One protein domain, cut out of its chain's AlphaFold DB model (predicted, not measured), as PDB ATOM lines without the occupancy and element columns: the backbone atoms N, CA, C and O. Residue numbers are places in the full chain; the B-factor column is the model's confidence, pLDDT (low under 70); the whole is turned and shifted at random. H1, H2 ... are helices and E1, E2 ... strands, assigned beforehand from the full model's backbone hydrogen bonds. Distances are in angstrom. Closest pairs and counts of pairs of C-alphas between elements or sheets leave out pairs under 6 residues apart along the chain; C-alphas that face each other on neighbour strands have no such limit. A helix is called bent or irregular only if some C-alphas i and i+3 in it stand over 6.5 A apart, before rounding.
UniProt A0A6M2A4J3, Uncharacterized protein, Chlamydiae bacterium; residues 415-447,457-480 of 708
ATOM      1  N   ASP A 415      38.182   7.238  29.710       95.25
ATOM      2  CA  ASP A 415      39.055   8.249  30.319       95.25
ATOM      3  C   ASP A 415      39.360   9.418  29.366       95.25
ATOM      4  O   ASP A 415      39.475  10.565  29.796       95.25
ATOM      5  N   ASP A 416      39.476   9.155  28.061       94.38
ATOM      6  CA  ASP A 416      39.711  10.203  27.066       94.38
ATOM      7  C   ASP A 416      38.460  11.063  26.863       94.38
ATOM      8  O   ASP A 416      38.560  12.286  26.758       94.38
ATOM      9  N   ILE A 417      37.280  10.435  26.867       94.88
ATOM     10  CA  ILE A 417      35.982  11.116  26.809       94.88
ATOM     11  C   ILE A 417      35.792  12.012  28.037       94.88
ATOM     12  O   ILE A 417      35.457  13.192  27.894       94.88
ATOM     13  N   ASP A 418      36.052  11.492  29.235       96.25
ATOM     14  CA  ASP A 418      35.912  12.241  30.485       96.25
ATOM     15  C   ASP A 418      36.907  13.402  30.555       96.25
ATOM     16  O   ASP A 418      36.541  14.519  30.941       96.25
ATOM     17  N   ARG A 419      38.146  13.191  30.089       96.00
ATOM     18  CA  ARG A 419      39.148  14.256  29.952       96.00
ATOM     19  C   ARG A 419      38.661  15.346  29.002       96.00
ATOM     20  O   ARG A 419      38.808  16.527  29.306       96.00
ATOM     21  N   MET A 420      38.052  14.974  27.875       94.88
ATOM     22  CA  MET A 420      37.510  15.931  26.908       94.88
ATOM     23  C   MET A 420      36.339  16.737  27.469       94.88
ATOM     24  O   MET A 420      36.287  17.947  27.238       94.88
ATOM     25  N   LYS A 421      35.439  16.110  28.234       96.81
ATOM     26  CA  LYS A 421      34.346  16.797  28.941       96.81
ATOM     27  C   LYS A 421      34.879  17.797  29.967       96.81
ATOM     28  O   LYS A 421      34.568  18.985  29.890       96.81
ATOM     29  N   MET A 422      35.751  17.344  30.871       97.88
ATOM     30  CA  MET A 422      36.359  18.205  31.892       97.88
ATOM     31  C   MET A 422      37.184  19.335  31.275       97.88
ATOM     32  O   MET A 422      37.053  20.482  31.688       97.88
ATOM     33  N   GLY A 423      37.985  19.039  30.250       96.50
ATOM     34  CA  GLY A 423      38.767  20.039  29.526       96.50
ATOM     35  C   GLY A 423      37.891  21.066  28.805       96.50
ATOM     36  O   GLY A 423      38.233  22.244  28.776       96.50
ATOM     37  N   HIS A 424      36.748  20.653  28.250       96.31
ATOM     38  CA  HIS A 424      35.793  21.572  27.632       96.31
ATOM     39  C   HIS A 424      35.199  22.546  28.654       96.31
ATOM     40  O   HIS A 424      35.255  23.751  28.425       96.31
ATOM     41  N   LEU A 425      34.721  22.046  29.799       97.75
ATOM     42  CA  LEU A 425      34.247  22.896  30.897       97.75
ATOM     43  C   LEU A 425      35.365  23.817  31.400       97.75
ATOM     44  O   LEU A 425      35.158  25.017  31.550       97.75
ATOM     45  N   PHE A 426      36.580  23.294  31.578       97.69
ATOM     46  CA  PHE A 426      37.711  24.084  32.056       97.69
ATOM     47  C   PHE A 426      38.024  25.265  31.123       97.69
ATOM     48  O   PHE A 426      38.232  26.380  31.593       97.69
ATOM     49  N   ARG A 427      37.947  25.072  29.797       95.69
ATOM     50  CA  ARG A 427      38.107  26.163  28.817       95.69
ATOM     51  C   ARG A 427      37.003  27.220  28.873       95.69
ATOM     52  O   ARG A 427      37.268  28.353  28.478       95.69
ATOM     53  N   MET A 428      35.790  26.862  29.291       95.38
ATOM     54  CA  MET A 428      34.656  27.793  29.364       95.38
ATOM     55  C   MET A 428      34.639  28.587  30.672       95.38
ATOM     56  O   MET A 428      34.335  29.780  30.653       95.38
ATOM     57  N   PHE A 429      34.975  27.929  31.784       96.62
ATOM     58  CA  PHE A 429      34.817  28.470  33.135       96.62
ATOM     59  C   PHE A 429      36.116  29.002  33.755       96.62
ATOM     60  O   PHE A 429      36.065  29.918  34.567       96.62
ATOM     61  N   ALA A 430      37.279  28.504  33.330       96.88
ATOM     62  CA  ALA A 430      38.589  29.010  33.745       96.88
ATOM     63  C   ALA A 430      39.573  29.045  32.551       96.88
ATOM     64  O   ALA A 430      40.622  28.389  32.563       96.88
ATOM     65  N   PRO A 431      39.251  29.811  31.485       95.38
ATOM     66  CA  PRO A 431      39.975  29.799  30.210       95.38
ATOM     67  C   PRO A 431      41.477  30.070  30.338       95.38
ATOM     68  O   PRO A 431      42.261  29.453  29.613       95.38
ATOM     69  N   ARG A 432      41.888  30.964  31.245       93.69
ATOM     70  CA  ARG A 432      43.299  31.305  31.474       93.69
ATOM     71  C   ARG A 432      44.109  30.086  31.914       93.69
ATOM     72  O   ARG A 432      45.082  29.722  31.255       93.69
ATOM     73  N   GLU A 433      43.684  29.445  32.998       96.12
ATOM     74  CA  GLU A 433      44.371  28.278  33.557       96.12
ATOM     75  C   GLU A 433      44.274  27.072  32.615       96.12
ATOM     76  O   GLU A 433      45.262  26.361  32.414       96.12
ATOM     77  N   ALA A 434      43.129  26.892  31.949       95.94
ATOM     78  CA  ALA A 434      42.947  25.855  30.938       95.94
ATOM     79  C   ALA A 434      43.921  26.000  29.765       95.94
ATOM     80  O   ALA A 434      44.552  25.022  29.366       95.94
ATOM     81  N   THR A 435      44.082  27.219  29.244       93.31
ATOM     82  CA  THR A 435      44.974  27.522  28.116       93.31
ATOM     83  C   THR A 435      46.434  27.214  28.450       93.31
ATOM     84  O   THR A 435      47.158  26.674  27.610       93.31
ATOM     85  N   LEU A 436      46.870  27.534  29.671       93.06
ATOM     86  CA  LEU A 436      48.220  27.217  30.136       93.06
ATOM     87  C   LEU A 436      48.401  25.708  30.321       93.06
ATOM     88  O   LEU A 436      49.411  25.153  29.895       93.06
ATOM     89  N   PHE A 437      47.418  25.029  30.916       95.69
ATOM     90  CA  PHE A 437      47.532  23.609  31.225       95.69
ATOM     91  C   PHE A 437      47.478  22.716  29.974       95.69
ATOM     92  O   PHE A 437      48.293  21.805  29.848       95.69
ATOM     93  N   GLU A 438      46.609  23.011  28.997       93.25
ATOM     94  CA  GLU A 438      46.451  22.223  27.756       93.25
ATOM     95  C   GLU A 438      47.680  22.235  26.824       93.25
ATOM     96  O   GLU A 438      47.703  21.541  25.808       93.25
ATOM     97  N   ARG A 439      48.701  23.031  27.154       91.75
ATOM     98  CA  ARG A 439      50.001  23.090  26.462       91.75
ATOM     99  C   ARG A 439      51.081  22.257  27.148       91.75
ATOM    100  O   ARG A 439      52.243  22.337  26.772       91.75
ATOM    101  N   THR A 440      50.711  21.467  28.150       94.56
ATOM    102  CA  THR A 440      51.644  20.652  28.932       94.56
ATOM    103  C   THR A 440      51.320  19.169  28.783       94.56
ATOM    104  O   THR A 440      50.148  18.797  28.690       94.56
ATOM    105  N   ASP A 441      52.350  18.314  28.787       93.88
ATOM    106  CA  ASP A 441      52.185  16.851  28.750       93.88
ATOM    107  C   ASP A 441      51.170  16.334  29.790       93.88
ATOM    108  O   ASP A 441      50.298  15.545  29.419       93.88
ATOM    109  N   PRO A 442      51.175  16.808  31.059       95.75
ATOM    110  CA  PRO A 442      50.253  16.312  32.076       95.75
ATOM    111  C   PRO A 442      48.765  16.486  31.741       95.75
ATOM    112  O   PRO A 442      47.949  15.717  32.244       95.75
ATOM    113  N   PHE A 443      48.379  17.439  30.887       95.38
ATOM    114  CA  PHE A 443      46.980  17.548  30.463       95.38
ATOM    115  C   PHE A 443      46.514  16.284  29.732       95.38
ATOM    116  O   PHE A 443      45.394  15.823  29.946       95.38
ATOM    117  N   PHE A 444      47.371  15.712  28.885       92.19
ATOM    118  CA  PHE A 444      47.051  14.540  28.072       92.19
ATOM    119  C   PHE A 444      47.442  13.238  28.775       92.19
ATOM    120  O   PHE A 444      46.664  12.290  28.761       92.19
ATOM    121  N   ASP A 445      48.581  13.229  29.468       91.94
ATOM    122  CA  ASP A 445      49.217  12.000  29.942       91.94
ATOM    123  C   ASP A 445      48.795  11.592  31.372       91.94
ATOM    124  O   ASP A 445      48.968  10.431  31.757       91.94
ATOM    125  N   LEU A 446      48.224  12.501  32.183       95.69
ATOM    126  CA  LEU A 446      47.802  12.159  33.550       95.69
ATOM    127  C   LEU A 446      46.611  11.186  33.560       95.69
ATOM    128  O   LEU A 446      45.648  11.393  32.811       95.69
ATOM    129  N   PRO A 447      46.598  10.192  34.472       96.50
ATOM    130  CA  PRO A 447      45.395   9.423  34.788       96.50
ATOM    131  C   PRO A 447      44.229  10.338  35.167       96.50
ATOM    132  O   PRO A 447      44.439  11.384  35.785       96.50
ATOM    133  N   THR A 457      43.342  21.928  41.688       98.38
ATOM    134  CA  THR A 457      44.457  22.618  42.352       98.38
ATOM    135  C   THR A 457      44.708  23.986  41.718       98.38
ATOM    136  O   THR A 457      45.025  24.938  42.428       98.38
ATOM    137  N   ARG A 458      44.548  24.091  40.393       97.69
ATOM    138  CA  ARG A 458      44.709  25.340  39.630       97.69
ATOM    139  C   ARG A 458      43.508  26.272  39.779       97.69
ATOM    140  O   ARG A 458      43.693  27.471  39.944       97.69
ATOM    141  N   SER A 459      42.311  25.694  39.771       97.62
ATOM    142  CA  SER A 459      41.021  26.383  39.818       97.62
ATOM    143  C   SER A 459      40.056  25.640  40.750       97.62
ATOM    144  O   SER A 459      39.281  24.794  40.287       97.62
ATOM    145  N   PRO A 460      40.094  25.904  42.070       98.00
ATOM    146  CA  PRO A 460      39.230  25.241  43.054       98.00
ATOM    147  C   PRO A 460      37.725  25.366  42.766       98.00
ATOM    148  O   PRO A 460      36.958  24.451  43.068       98.00
ATOM    149  N   GLU A 461      37.301  26.464  42.141       96.94
ATOM    150  CA  GLU A 461      35.928  26.738  41.702       96.94
ATOM    151  C   GLU A 461      35.385  25.691  40.717       96.94
ATOM    152  O   GLU A 461      34.178  25.440  40.679       96.94
ATOM    153  N   MET A 462      36.269  25.000  39.989       98.31
ATOM    154  CA  MET A 462      35.878  23.945  39.054       98.31
ATOM    155  C   MET A 462      35.218  22.748  39.744       98.31
ATOM    156  O   MET A 462      34.563  21.960  39.066       98.31
ATOM    157  N   ALA A 463      35.343  22.598  41.069       98.19
ATOM    158  CA  ALA A 463      34.630  21.559  41.811       98.19
ATOM    159  C   ALA A 463      33.110  21.695  41.633       98.19
ATOM    160  O   ALA A 463      32.460  20.742  41.210       98.19
ATOM    161  N   GLY A 464      32.572  22.901  41.858       98.00
ATOM    162  CA  GLY A 464      31.146  23.180  41.672       98.00
ATOM    163  C   GLY A 464      30.724  23.059  40.209       98.00
ATOM    164  O   GLY A 464      29.696  22.456  39.914       98.00
ATOM    165  N   VAL A 465      31.569  23.534  39.285       97.88
ATOM    166  CA  VAL A 465      31.317  23.426  37.839       97.88
ATOM    167  C   VAL A 465      31.212  21.964  37.399       97.88
ATOM    168  O   VAL A 465      30.318  21.610  36.633       97.88
ATOM    169  N   PHE A 466      32.111  21.094  37.863       98.25
ATOM    170  CA  PHE A 466      32.052  19.677  37.514       98.25
ATOM    171  C   PHE A 466      30.819  18.998  38.095       98.25
ATOM    172  O   PHE A 466      30.160  18.264  37.362       98.25
ATOM    173  N   ASP A 467      30.495  19.254  39.361       98.00
ATOM    174  CA  ASP A 467      29.324  18.659  40.009       98.00
ATOM    175  C   ASP A 467      28.017  19.066  39.307       98.00
ATOM    176  O   ASP A 467      27.110  18.246  39.156       98.00
ATOM    177  N   GLU A 468      27.940  20.304  38.818       97.56
ATOM    178  CA  GLU A 468      26.759  20.832  38.141       97.56
ATOM    179  C   GLU A 468      26.641  20.399  36.672       97.56
ATOM    180  O   GLU A 468      25.555  20.018  36.220       97.56
ATOM    181  N   TRP A 469      27.732  20.487  35.906       97.62
ATOM    182  CA  TRP A 469      27.656  20.485  34.442       97.62
ATOM    183  C   TRP A 469      28.112  19.187  33.784       97.62
ATOM    184  O   TRP A 469      27.633  18.874  32.695       97.62
ATOM    185  N   ILE A 470      28.994  18.392  34.403       97.00
ATOM    186  CA  ILE A 470      29.619  17.247  33.710       97.00
ATOM    187  C   ILE A 470      28.603  16.176  33.287       97.00
ATOM    188  O   ILE A 470      28.722  15.577  32.214       97.00
ATOM    189  N   SER A 471      27.575  15.962  34.113       97.12
ATOM    190  CA  SER A 471      26.490  15.004  33.879       97.12
ATOM    191  C   SER A 471      25.485  15.494  32.832       97.12
ATOM    192  O   SER A 471      24.823  14.675  32.200       97.12
ATOM    193  N   LYS A 472      25.418  16.814  32.605       97.50
ATOM    194  CA  LYS A 472      24.581  17.464  31.586       97.50
ATOM    195  C   LYS A 472      25.256  17.517  30.208       97.50
ATOM    196  O   LYS A 472      24.662  18.023  29.259       97.50
ATOM    197  N   MET A 473      26.496  17.030  30.085       97.81
ATOM    198  CA  MET A 473      27.224  17.062  28.818       97.81
ATOM    199  C   MET A 473      26.804  15.937  27.873       97.81
ATOM    200  O   MET A 473      27.013  14.756  28.170       97.81
ATOM    201  N   GLU A 474      26.335  16.315  26.689       96.31
ATOM    202  CA  GLU A 474      25.896  15.408  25.623       96.31
ATOM    203  C   GLU A 474      26.635  15.681  24.310       96.31
ATOM    204  O   GLU A 474      27.189  16.759  24.113       96.31
ATOM    205  N   LEU A 475      26.682  14.703  23.405       95.50
ATOM    206  CA  LEU A 475      27.233  14.922  22.067       95.50
ATOM    207  C   LEU A 475      26.194  15.618  21.191       95.50
ATOM    208  O   LEU A 475      25.070  15.139  21.070       95.50
ATOM    209  N   ARG A 476      26.600  16.701  20.531       95.19
ATOM    210  CA  ARG A 476      25.816  17.383  19.502       95.19
ATOM    211  C   ARG A 476      26.601  17.501  18.215       95.19
ATOM    212  O   ARG A 476      27.823  17.654  18.221       95.19
ATOM    213  N   GLU A 477      25.871  17.411  17.121       91.94
ATOM    214  CA  GLU A 477      26.410  17.578  15.785       91.94
ATOM    215  C   GLU A 477      26.640  19.070  15.513       91.94
ATOM    216  O   GLU A 477      25.735  19.882  15.689       91.94
ATOM    217  N   ILE A 478      27.865  19.445  15.135       90.69
ATOM    218  CA  ILE A 478      28.219  20.844  14.812       90.69
ATOM    219  C   ILE A 478      28.343  21.055  13.300       90.69
ATOM    220  O   ILE A 478      27.972  22.096  12.772       90.69
ATOM    221  N   LEU A 479      28.778  20.022  12.591       88.50
ATOM    222  CA  LEU A 479      28.769  19.851  11.141       88.50
ATOM    223  C   LEU A 479      28.285  18.414  10.917       88.50
ATOM    224  O   LEU A 479      28.621  17.589  11.767       88.50
ATOM    225  N   PRO A 480      27.508  18.079   9.869       85.06
ATOM    226  CA  PRO A 480      26.967  16.730   9.779       85.06
ATOM    227  C   PRO A 480      28.061  15.663   9.909       85.06
ATOM    228  O   PRO A 480      29.158  15.835   9.384       85.06
TER     229      PRO A 480
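What this domain is: This is residues 415 to 447 and 457 to 480 of the 708 residues of an uncharacterized protein of Chlamydiae bacterium (UniProt A0A6M2A4J3). The longest helix, H1, runs through the middle; H2 folds back beside its last part as a helical hairpin, and H4 crosses H1 on another side. Little H3 lies at the far end of H2, while the strand E1 runs on from H4 and sticks out as an arm with residues 475 to 480. The 57 printed residues hold four named helices and one named strand, in the order H1, H2, H3, H4, E1, and the class is mostly helix. The whole is only just compact, close to loose, with a radius of gyration of the C-alphas of 11.9 A and spans of 33 by 24 by 21 A.

How they stand to each other: H1, residues 415 to 429, touches H4, residues 462 to 472, at a steep tilt of 62 degrees, opposite ways; their closest C-alphas, of Lys 421 and Ile 470, are 6.7 A apart. With residues 423 to 427 alone, H1 touches H2, residues 431 to 437, in a hairpin at a steep tilt of 42 degrees, opposite ways; the closest C-alphas, of Arg 427 and Ala 434, are 5.3 A apart. H3, residues 441 to 445, is near H1 and close to H2 but not clearly touching it, with the C-alphas of Phe 437 and Phe 443 closest at 6.1 A. H3 and H4 are apart, as are H2 and H4. E1, residues 473 to 479, pairs with no named strand and meets H4 only through their link. Every O i to N i+4 pair is within hydrogen-bond range in H1, H2 and H3, and 5 of 7 are in H4.

Where its parts are: H1 begins at C-alpha 415 (39.055, 8.249, 30.319) and is 20.9 A long; H2 is 9.8 A and H3 5.8 A. H4 is 15.0 A long and irregular, with C-alphas 468 and 471 7.2 A apart. E1 is 18.0 A long and ends at C-alpha 479 (28.769, 19.851, 11.141).

The domain as a whole: The C-alphas of Thr 457 and Pro 480 are the farthest apart, at 37.4 A. Residues 448 to 456 are not printed, and C-alphas 447 and 457 are 15.2 A apart across the cut. The links printed whole are tight. The mean pLDDT of the printed part is 95.6, and no printed residue is under 70.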